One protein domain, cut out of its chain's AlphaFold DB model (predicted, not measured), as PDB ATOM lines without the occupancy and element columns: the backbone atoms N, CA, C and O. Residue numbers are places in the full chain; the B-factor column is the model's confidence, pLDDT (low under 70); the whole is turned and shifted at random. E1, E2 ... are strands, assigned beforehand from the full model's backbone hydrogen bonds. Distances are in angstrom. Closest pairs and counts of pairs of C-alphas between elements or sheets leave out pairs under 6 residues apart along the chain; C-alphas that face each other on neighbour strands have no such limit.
ATOM      1  N   LEU A   9       6.900  -4.424  25.146       97.62
ATOM      2  CA  LEU A   9       5.623  -3.723  25.035       97.62
ATOM      3  C   LEU A   9       4.517  -4.652  25.533       97.62
ATOM      4  O   LEU A   9       4.414  -5.780  25.054       97.62
ATOM      5  N   SER A  10       3.684  -4.171  26.447       97.62
ATOM      6  CA  SER A  10       2.428  -4.815  26.831       97.62
ATOM      7  C   SER A  10       1.256  -3.879  26.574       97.62
ATOM      8  O   SER A  10       1.409  -2.658  26.638       97.62
ATOM      9  N   LEU A  11       0.100  -4.456  26.266       98.00
ATOM     10  CA  LEU A  11      -1.166  -3.750  26.098       98.00
ATOM     11  C   LEU A  11      -2.322  -4.737  26.258       98.00
ATOM     12  O   LEU A  11      -2.182  -5.904  25.898       98.00
ATOM     13  N   ASP A  12      -3.466  -4.240  26.704       97.81
ATOM     14  CA  ASP A  12      -4.739  -4.934  26.584       97.81
ATOM     15  C   ASP A  12      -5.501  -4.344  25.400       97.81
ATOM     16  O   ASP A  12      -5.518  -3.127  25.191       97.81
ATOM     17  N   TYR A  13      -6.134  -5.199  24.603       96.88
ATOM     18  CA  TYR A  13      -6.945  -4.762  23.474       96.88
ATOM     19  C   TYR A  13      -8.330  -5.397  23.507       96.88
ATOM     20  O   TYR A  13      -8.528  -6.488  24.041       96.88
ATOM     21  N   LYS A  14      -9.290  -4.720  22.881       96.25
ATOM     22  CA  LYS A  14     -10.627  -5.250  22.620       96.25
ATOM     23  C   LYS A  14     -11.135  -4.745  21.278       96.25
ATOM     24  O   LYS A  14     -11.196  -3.537  21.058       96.25
ATOM     25  N   VAL A  15     -11.586  -5.648  20.410       96.31
ATOM     26  CA  VAL A  15     -12.432  -5.262  19.273       96.31
ATOM     27  C   VAL A  15     -13.851  -5.093  19.809       96.31
ATOM     28  O   VAL A  15     -14.464  -6.038  20.295       96.31
ATOM     29  N   SER A  16     -14.357  -3.863  19.801       95.44
ATOM     30  CA  SER A  16     -15.667  -3.520  20.373       95.44
ATOM     31  C   SER A  16     -16.797  -3.515  19.342       95.44
ATOM     32  O   SER A  16     -17.953  -3.701  19.715       95.44
ATOM     33  N   ALA A  17     -16.473  -3.336  18.059       95.06
ATOM     34  CA  ALA A  17     -17.425  -3.386  16.953       95.06
ATOM     35  C   ALA A  17     -16.713  -3.625  15.611       95.06
ATOM     36  O   ALA A  17     -15.624  -3.096  15.386       95.06
ATOM     37  N   GLY A  18     -17.367  -4.354  14.699       94.25
ATOM     38  CA  GLY A  18     -16.828  -4.693  13.375       94.25
ATOM     39  C   GLY A  18     -15.633  -5.653  13.422       94.25
ATOM     40  O   GLY A  18     -15.278  -6.157  14.484       94.25
ATOM     41  N   GLU A  19     -15.024  -5.901  12.262       94.81
ATOM     42  CA  GLU A  19     -13.731  -6.588  12.167       94.81
ATOM     43  C   GLU A  19     -12.608  -5.563  12.349       94.81
ATOM     44  O   GLU A  19     -12.473  -4.628  11.553       94.81
ATOM     45  N   GLY A  20     -11.832  -5.717  13.422       93.62
ATOM     46  CA  GLY A  20     -10.762  -4.798  13.802       93.62
ATOM     47  C   GLY A  20      -9.402  -5.484  13.848       93.62
ATOM     48  O   GLY A  20      -9.285  -6.680  14.114       93.62
ATOM     49  N   ARG A  21      -8.342  -4.718  13.589       94.38
ATOM     50  CA  ARG A  21      -6.954  -5.193  13.640       94.38
ATOM     51  C   ARG A  21      -6.104  -4.271  14.483       94.38
ATOM     52  O   ARG A  21      -6.262  -3.059  14.395       94.38
ATOM     53  N   VAL A  22      -5.168  -4.839  15.232       96.25
ATOM     54  CA  VAL A  22      -4.111  -4.116  15.938       96.25
ATOM     55  C   VAL A  22      -2.762  -4.643  15.475       96.25
ATOM     56  O   VAL A  22      -2.527  -5.850  15.391       96.25
ATOM     57  N   ARG A  23      -1.856  -3.719  15.166       96.75
ATOM     58  CA  ARG A  23      -0.473  -4.007  14.788       96.75
ATOM     59  C   ARG A  23       0.474  -3.131  15.580       96.75
ATOM     60  O   ARG A  23       0.183  -1.964  15.832       96.75
ATOM     61  N   VAL A  24       1.640  -3.676  15.900       97.81
ATOM     62  CA  VAL A  24       2.752  -2.906  16.455       97.81
ATOM     63  C   VAL A  24       3.826  -2.781  15.387       97.81
ATOM     64  O   VAL A  24       4.428  -3.771  14.977       97.81
ATOM     65  N   LEU A  25       4.071  -1.560  14.926       97.56
ATOM     66  CA  LEU A  25       5.152  -1.230  14.005       97.56
ATOM     67  C   LEU A  25       6.362  -0.760  14.810       97.56
ATOM     68  O   LEU A  25       6.267   0.184  15.593       97.56
ATOM     69  N   VAL A  26       7.506  -1.398  14.601       98.12
ATOM     70  CA  VAL A  26       8.753  -1.109  15.309       98.12
ATOM     71  C   VAL A  26       9.799  -0.660  14.303       98.12
ATOM     72  O   VAL A  26      10.168  -1.437  13.424       98.12
ATOM     73  N   ALA A  27      10.304   0.564  14.439       98.00
ATOM     74  CA  ALA A  27      11.475   1.029  13.701       98.00
ATOM     75  C   ALA A  27      12.719   0.946  14.592       98.00
ATOM     76  O   ALA A  27      12.688   1.350  15.758       98.00
ATOM     77  N   TYR A  28      13.823   0.432  14.054       97.75
ATOM     78  CA  TYR A  28      15.067   0.224  14.799       97.75
ATOM     79  C   TYR A  28      16.295   0.249  13.890       97.75
ATOM     80  O   TYR A  28      16.180   0.057  12.683       97.75
ATOM     81  N   ASP A  29      17.475   0.457  14.467       98.12
ATOM     82  CA  ASP A  29      18.741   0.131  13.808       98.12
ATOM     83  C   ASP A  29      19.186  -1.273  14.227       98.12
ATOM     84  O   ASP A  29      19.152  -1.606  15.417       98.12
ATOM     85  N   ASP A  30      19.567  -2.105  13.255       97.38
ATOM     86  CA  ASP A  30      20.136  -3.432  13.507       97.38
ATOM     87  C   ASP A  30      21.605  -3.349  13.968       97.38
ATOM     88  O   ASP A  30      22.226  -2.288  13.935       97.38
ATOM     89  N   GLU A  31      22.182  -4.469  14.411       95.56
ATOM     90  CA  GLU A  31      23.590  -4.526  14.859       95.56
ATOM     91  C   GLU A  31      24.608  -4.146  13.763       95.56
ATOM     92  O   GLU A  31      25.747  -3.810  14.077       95.56
ATOM     93  N   ALA A  32      24.205  -4.137  12.487       97.44
ATOM     94  CA  ALA A  32      25.021  -3.648  11.375       97.44
ATOM     95  C   ALA A  32      24.799  -2.150  11.074       97.44
ATOM     96  O   ALA A  32      25.307  -1.647  10.073       97.44
ATOM     97  N   GLY A  33      24.026  -1.438  11.900       96.81
ATOM     98  CA  GLY A  33      23.740  -0.011  11.747       96.81
ATOM     99  C   GLY A  33      22.707   0.324  10.668       96.81
ATOM    100  O   GLY A  33      22.567   1.490  10.303       96.81
ATOM    101  N   ARG A  34      21.980  -0.664  10.131       98.25
ATOM    102  CA  ARG A  34      20.954  -0.426   9.104       98.25
ATOM    103  C   ARG A  34      19.609  -0.166   9.760       98.25
ATOM    104  O   ARG A  34      19.196  -0.923  10.636       98.25
ATOM    105  N   THR A  35      18.885   0.833   9.269       98.00
ATOM    106  CA  THR A  35      17.505   1.072   9.695       98.00
ATOM    107  C   THR A  35      16.573  -0.010   9.149       98.00
ATOM    108  O   THR A  35      16.623  -0.375   7.973       98.00
ATOM    109  N   ARG A  36      15.724  -0.531  10.029       98.19
ATOM    110  CA  ARG A  36      14.756  -1.600   9.801       98.19
ATOM    111  C   ARG A  36      13.392  -1.196  10.337       98.19
ATOM    112  O   ARG A  36      13.281  -0.385  11.254       98.19
ATOM    113  N   THR A  37      12.371  -1.838   9.790       97.75
ATOM    114  CA  THR A  37      11.009  -1.818  10.312       97.75
ATOM    115  C   THR A  37      10.507  -3.248  10.449       97.75
ATOM    116  O   THR A  37      10.727  -4.065   9.553       97.75
ATOM    117  N   SER A  38       9.819  -3.553  11.543       97.62
ATOM    118  CA  SER A  38       9.131  -4.827  11.745       97.62
ATOM    119  C   SER A  38       7.700  -4.583  12.194       97.62
ATOM    120  O   SER A  38       7.432  -3.644  12.938       97.62
ATOM    121  N   THR A  39       6.797  -5.450  11.753       96.44
ATOM    122  CA  THR A  39       5.403  -5.465  12.188       96.44
ATOM    123  C   THR A  39       5.200  -6.684  13.068       96.44
ATOM    124  O   THR A  39       5.469  -7.803  12.634       96.44
ATOM    125  N   LEU A  40       4.730  -6.470  14.290       95.44
ATOM    126  CA  LEU A  40       4.199  -7.520  15.142       95.44
ATOM    127  C   LEU A  40       2.680  -7.504  15.003       95.44
ATOM    128  O   LEU A  40       2.036  -6.471  15.212       95.44
ATOM    129  N   GLU A  41       2.122  -8.641  14.616       90.44
ATOM    130  CA  GLU A  41       0.679  -8.823  14.583       90.44
ATOM    131  C   GLU A  41       0.180  -9.049  16.013       90.44
ATOM    132  O   GLU A  41       0.671  -9.936  16.712       90.44
ATOM    133  N   VAL A  42      -0.737  -8.189  16.465       93.56
ATOM    134  CA  VAL A  42      -1.409  -8.335  17.765       93.56
ATOM    135  C   VAL A  42      -2.713  -9.095  17.557       93.56
ATOM    136  O   VAL A  42      -2.967 -10.058  18.270       93.56
ATOM    137  N   THR A  43      -3.488  -8.700  16.539       90.31
ATOM    138  CA  THR A  43      -4.718  -9.386  16.122       90.31
ATOM    139  C   THR A  43      -4.824  -9.567  14.615       90.31
ATOM    140  O   THR A  43      -4.365  -8.724  13.836       90.31
ATOM    141  N   GLY A  44      -5.505 -10.644  14.217       83.19
ATOM    142  CA  GLY A  44      -5.641 -11.094  12.834       83.19
ATOM    143  C   GLY A  44      -7.048 -10.934  12.256       83.19
ATOM    144  O   GLY A  44      -7.593 -11.889  11.719       83.19
ATOM    145  N   GLY A  45      -7.628  -9.730  12.312       78.94
ATOM    146  CA  GLY A  45      -8.974  -9.477  11.768       78.94
ATOM    147  C   GLY A  45     -10.073 -10.053  12.651       78.94
ATOM    148  O   GLY A  45     -10.977 -10.722  12.160       78.94
ATOM    149  N   ASP A  46      -9.965  -9.802  13.951       85.88
ATOM    150  CA  ASP A  46     -10.864 -10.385  14.936       85.88
ATOM    151  C   ASP A  46     -12.239  -9.695  14.887       85.88
ATOM    152  O   ASP A  46     -12.313  -8.465  14.731       85.88
ATOM    153  N   PRO A  47     -13.341 -10.452  15.041       91.31
ATOM    154  CA  PRO A  47     -14.652  -9.875  15.300       91.31
ATOM    155  C   PRO A  47     -14.702  -9.265  16.708       91.31
ATOM    156  O   PRO A  47     -13.779  -9.416  17.511       91.31
ATOM    157  N   ALA A  48     -15.812  -8.600  17.032       93.25
ATOM    158  CA  ALA A  48     -16.019  -8.078  18.378       93.25
ATOM    159  C   ALA A  48     -15.891  -9.182  19.446       93.25
ATOM    160  O   ALA A  48     -16.423 -10.281  19.279       93.25
ATOM    161  N   GLY A  49     -15.206  -8.874  20.547       93.38
ATOM    162  CA  GLY A  49     -14.858  -9.854  21.574       93.38
ATOM    163  C   GLY A  49     -14.502  -9.227  22.920       93.38
ATOM    164  O   GLY A  49     -14.773  -8.049  23.175       93.38
ATOM    165  N   ASP A  50     -13.913 -10.034  23.793       96.06
ATOM    166  CA  ASP A  50     -13.506  -9.624  25.138       96.06
ATOM    167  C   ASP A  50     -12.117  -8.968  25.163       96.06
ATOM    168  O   ASP A  50     -11.373  -8.973  24.179       96.06
ATOM    169  N   TRP A  51     -11.776  -8.367  26.305       97.44
ATOM    170  CA  TRP A  51     -10.440  -7.827  26.548       97.44
ATOM    171  C   TRP A  51      -9.400  -8.941  26.535       97.44
ATOM    172  O   TRP A  51      -9.548  -9.944  27.232       97.44
ATOM    173  N   THR A  52      -8.336  -8.740  25.766       96.44
ATOM    174  CA  THR A  52      -7.256  -9.710  25.608       96.44
ATOM    175  C   THR A  52      -5.909  -9.046  25.900       96.44
ATOM    176  O   THR A  52      -5.597  -8.023  25.283       96.44
ATOM    177  N   PRO A  53      -5.098  -9.607  26.816       97.44
ATOM    178  CA  PRO A  53      -3.754  -9.114  27.074       97.44
ATOM    179  C   PRO A  53      -2.784  -9.563  25.980       97.44
ATOM    180  O   PRO A  53      -2.818 -10.706  25.518       97.44
ATOM    181  N   TRP A  54      -1.857  -8.685  25.611       97.00
ATOM    182  CA  TRP A  54      -0.765  -8.978  24.688       97.00
ATOM    183  C   TRP A  54       0.569  -8.469  25.234       97.00
ATOM    184  O   TRP A  54       0.655  -7.446  25.915       97.00
ATOM    185  N   THR A  55       1.648  -9.192  24.939       96.75
ATOM    186  CA  THR A  55       3.014  -8.795  25.294       96.75
ATOM    187  C   THR A  55       3.985  -9.210  24.194       96.75
ATOM    188  O   THR A  55       3.974 -10.358  23.756       96.75
ATOM    189  N   GLY A  56       4.856  -8.290  23.779       95.62
ATOM    190  CA  GLY A  56       5.896  -8.529  22.782       95.62
ATOM    191  C   GLY A  56       7.286  -8.122  23.269       95.62
ATOM    192  O   GLY A  56       7.473  -7.023  23.794       95.62
ATOM    193  N   ASP A  57       8.276  -8.995  23.054       95.25
ATOM    194  CA  ASP A  57       9.699  -8.678  23.233       95.25
ATOM    195  C   ASP A  57      10.251  -8.021  21.961       95.25
ATOM    196  O   ASP A  57      10.423  -8.657  20.918       95.25
ATOM    197  N   LEU A  58      10.547  -6.727  22.058       96.19
ATOM    198  CA  LEU A  58      11.031  -5.924  20.944       96.19
ATOM    199  C   LEU A  58      12.491  -6.238  20.597       96.19
ATOM    200  O   LEU A  58      12.910  -5.951  19.482       96.19
ATOM    201  N   LEU A  59      13.271  -6.847  21.497       93.50
ATOM    202  CA  LEU A  59      14.658  -7.248  21.227       93.50
ATOM    203  C   LEU A  59      14.759  -8.657  20.626       93.50
ATOM    204  O   LEU A  59      15.818  -9.047  20.123       93.50
ATOM    205  N   ALA A  60      13.657  -9.411  20.621       93.38
ATOM    206  CA  ALA A  60      13.563 -10.707  19.957       93.38
ATOM    207  C   ALA A  60      13.387 -10.602  18.429       93.38
ATOM    208  O   ALA A  60      13.469 -11.623  17.741       93.38
ATOM    209  N   LEU A  61      13.214  -9.393  17.881       94.62
ATOM    210  CA  LEU A  61      13.098  -9.155  16.441       94.62
ATOM    211  C   LEU A  61      14.321  -9.666  15.659       94.62
ATOM    212  O   LEU A  61      15.424  -9.848  16.193       94.62
ATOM    213  N   ARG A  62      14.107  -9.933  14.366       93.94
ATOM    214  CA  ARG A  62      15.146 -10.371  13.428       93.94
ATOM    215  C   ARG A  62      15.082  -9.528  12.148       93.94
ATOM    216  O   ARG A  62      14.018  -9.486  11.533       93.94
ATOM    217  N   PRO A  63      16.197  -8.912  11.706       94.69
ATOM    218  CA  PRO A  63      17.510  -8.821  12.363       94.69
ATOM    219  C   PRO A  63      17.460  -8.234  13.783       94.69
ATOM    220  O   PRO A  63      16.530  -7.510  14.117       94.69
ATOM    221  N   LYS A  64      18.433  -8.589  14.633       94.62
ATOM    222  CA  LYS A  64      18.416  -8.182  16.043       94.62
ATOM    223  C   LYS A  64      18.551  -6.655  16.166       94.62
ATOM    224  O   LYS A  64      19.478  -6.095  15.571       94.62
ATOM    225  N   PRO A  65      17.674  -5.983  16.932       95.94
ATOM    226  CA  PRO A  65      17.798  -4.552  17.173       95.94
ATOM    227  C   PRO A  65      19.004  -4.218  18.051       95.94
ATOM    228  O   PRO A  65      19.209  -4.831  19.097       95.94
ATOM    229  N   ALA A  66      19.757  -3.199  17.646       94.50
ATOM    230  CA  ALA A  66      20.767  -2.541  18.468       94.50
ATOM    231  C   ALA A  66      20.226  -1.255  19.114       94.50
ATOM    232  O   ALA A  66      20.607  -0.916  20.232       94.50
ATOM    233  N   ARG A  67      19.316  -0.543  18.432       93.88
ATOM    234  CA  ARG A  67      18.665   0.670  18.947       93.88
ATOM    235  C   ARG A  67      17.223   0.763  18.465       93.88
ATOM    236  O   ARG A  67      16.989   0.875  17.265       93.88
ATOM    237  N   LEU A  68      16.264   0.792  19.390       95.25
ATOM    238  CA  LEU A  68      14.873   1.115  19.065       95.25
ATOM    239  C   LEU A  68      14.753   2.612  18.752       95.25
ATOM    240  O   LEU A  68      15.315   3.448  19.462       95.25
ATOM    241  N   LYS A  69      14.042   2.940  17.675       95.88
ATOM    242  CA  LYS A  69      13.773   4.321  17.253       95.88
ATOM    243  C   LYS A  69      12.327   4.709  17.496       95.88
ATOM    244  O   LYS A  69      12.066   5.819  17.943       95.88
ATOM    245  N   GLU A  70      11.409   3.801  17.197       96.56
ATOM    246  CA  GLU A  70       9.984   4.084  17.250       96.56
ATOM    247  C   GLU A  70       9.184   2.807  17.490       96.56
ATOM    248  O   GLU A  70       9.521   1.745  16.963       96.56
ATOM    249  N   VAL A  71       8.103   2.936  18.257       97.19
ATOM    250  CA  VAL A  71       7.083   1.906  18.444       97.19
ATOM    251  C   VAL A  71       5.732   2.574  18.214       97.19
ATOM    252  O   VAL A  71       5.373   3.504  18.934       97.19
ATOM    253  N   ARG A  72       4.996   2.130  17.195       97.56
ATOM    254  CA  ARG A  72       3.652   2.616  16.866       97.56
ATOM    255  C   ARG A  72       2.647   1.492  17.022       97.56
ATOM    256  O   ARG A  72       2.835   0.426  16.446       97.56
ATOM    257  N   ILE A  73       1.568   1.753  17.748       97.19
ATOM    258  CA  ILE A  73       0.396   0.879  17.794       97.19
ATOM    259  C   ILE A  73      -0.602   1.439  16.789       97.19
ATOM    260  O   ILE A  73      -0.947   2.618  16.847       97.19
ATOM    261  N   VAL A  74      -1.023   0.611  15.841       95.81
ATOM    262  CA  VAL A  74      -1.940   0.998  14.770       95.81
ATOM    263  C   VAL A  74      -3.164   0.105  14.844       95.81
ATOM    264  O   VAL A  74      -3.032  -1.119  14.823       95.81
ATOM    265  N   SER A  75      -4.343   0.718  14.922       93.44
ATOM    266  CA  SER A  75      -5.621   0.031  14.762       93.44
ATOM    267  C   SER A  75      -6.186   0.271  13.363       93.44
ATOM    268  O   SER A  75      -6.227   1.414  12.908       93.44
ATOM    269  N   GLU A  76      -6.659  -0.777  12.698       92.25
ATOM    270  CA  GLU A  76      -7.257  -0.714  11.360       92.25
ATOM    271  C   GLU A  76      -8.611  -1.425  11.346       92.25
ATOM    272  O   GLU A  76      -8.719  -2.548  11.836       92.25
ATOM    273  N   GLY A  77      -9.619  -0.803  10.731       91.44
ATOM    274  CA  GLY A  77     -10.973  -1.362  10.669       91.44
ATOM    275  C   GLY A  77     -11.678  -1.414  12.030       91.44
ATOM    276  O   GLY A  77     -11.055  -1.304  13.088       91.44
ATOM    277  N   GLY A  78     -13.002  -1.566  11.992       91.12
ATOM    278  CA  GLY A  78     -13.833  -1.683  13.191       91.12
ATOM    279  C   GLY A  78     -13.618  -0.563  14.219       91.12
ATOM    280  O   GLY A  78     -13.226   0.558  13.900       91.12
TER     281      GLY A  78
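AT A GLANCE: This is residues 9 to 78 of the 90 residues of an uncharacterized protein of Acidobacteria bacterium (UniProt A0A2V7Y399). A strongly twisted sheet of three long strands, E3, E2 and E5, runs along the length of a rod, and a ribbon of two strands, E1 and E4, lies loosely over part of one face, shifted toward the end where E1 turns into E2. At the other end is the turn of the hairpin E2 and E3, residues 31 to 34. The printed part has 70 residues, with no named helix and five strands in the order E1, E2, E3, E4, E5; the class is all strand. The larger sheet has the order E3, E2, E5 and the smaller one E1, E4, both antiparallel. The whole is only just loose, close to compact, with a radius of gyration of the C-alphas of 13.7 A and spans of 42, 19 and 15 A.

HOW THE PARTS SIT: E1, residues 9 to 17, and E4, residues 52 to 57, are antiparallel neighbours at 146 degrees; N 11 and O 54 are 3.1 A apart and N 54 and O 11 are 2.8 A apart, within hydrogen-bond range. A tight link of three residues joins E1 to E2, residues 21 to 30. The closest C-alphas of E1 and E2 are those of Val 15 and Arg 21, 7.9 A apart. E2 is the inner strand of its sheet. It forms a hairpin with the edge strand E3, residues 35 to 41, antiparallel at 155 degrees, with N 26 and O 38 within hydrogen-bond range at 2.8 A. The other edge strand is E5, residues 65 to 76, antiparallel to E2 at 163 degrees, with N 25 and O 72 within hydrogen-bond range at 2.8 A. E5 bends by 67 degrees at residue 68. The closest C-alphas of E3 and E4 are those of Leu 40 and Gly 56, 7.9 A apart. E1 is apart from E3 and from E5, and E4 is apart from E2 and from E5.

IN THESE COORDINATES: E1 begins at C-alpha 9, (5.623, -3.723, 25.035), and measures 24.4 A from first to last C-alpha. E2 measures 27.1 A and ends at C-alpha 30, (20.136, -3.432, 13.507). E3 measures 20.1 A and E4 17.2 A. E5, with 12 residues the longest strand by residues, measures 26.0 A and ends at C-alpha 76, (-7.257, -0.714, 11.360).

THE WHOLE: The two C-alphas farthest apart are those of Ala 17 and Ala 32, at 42.8 A. The printed part has no cut. The links E3 to E4, ten residues, and E4 to E5, seven residues, are short, and no link is long. The mean pLDDT of the printed part is 95.1, and no printed residue is under 70.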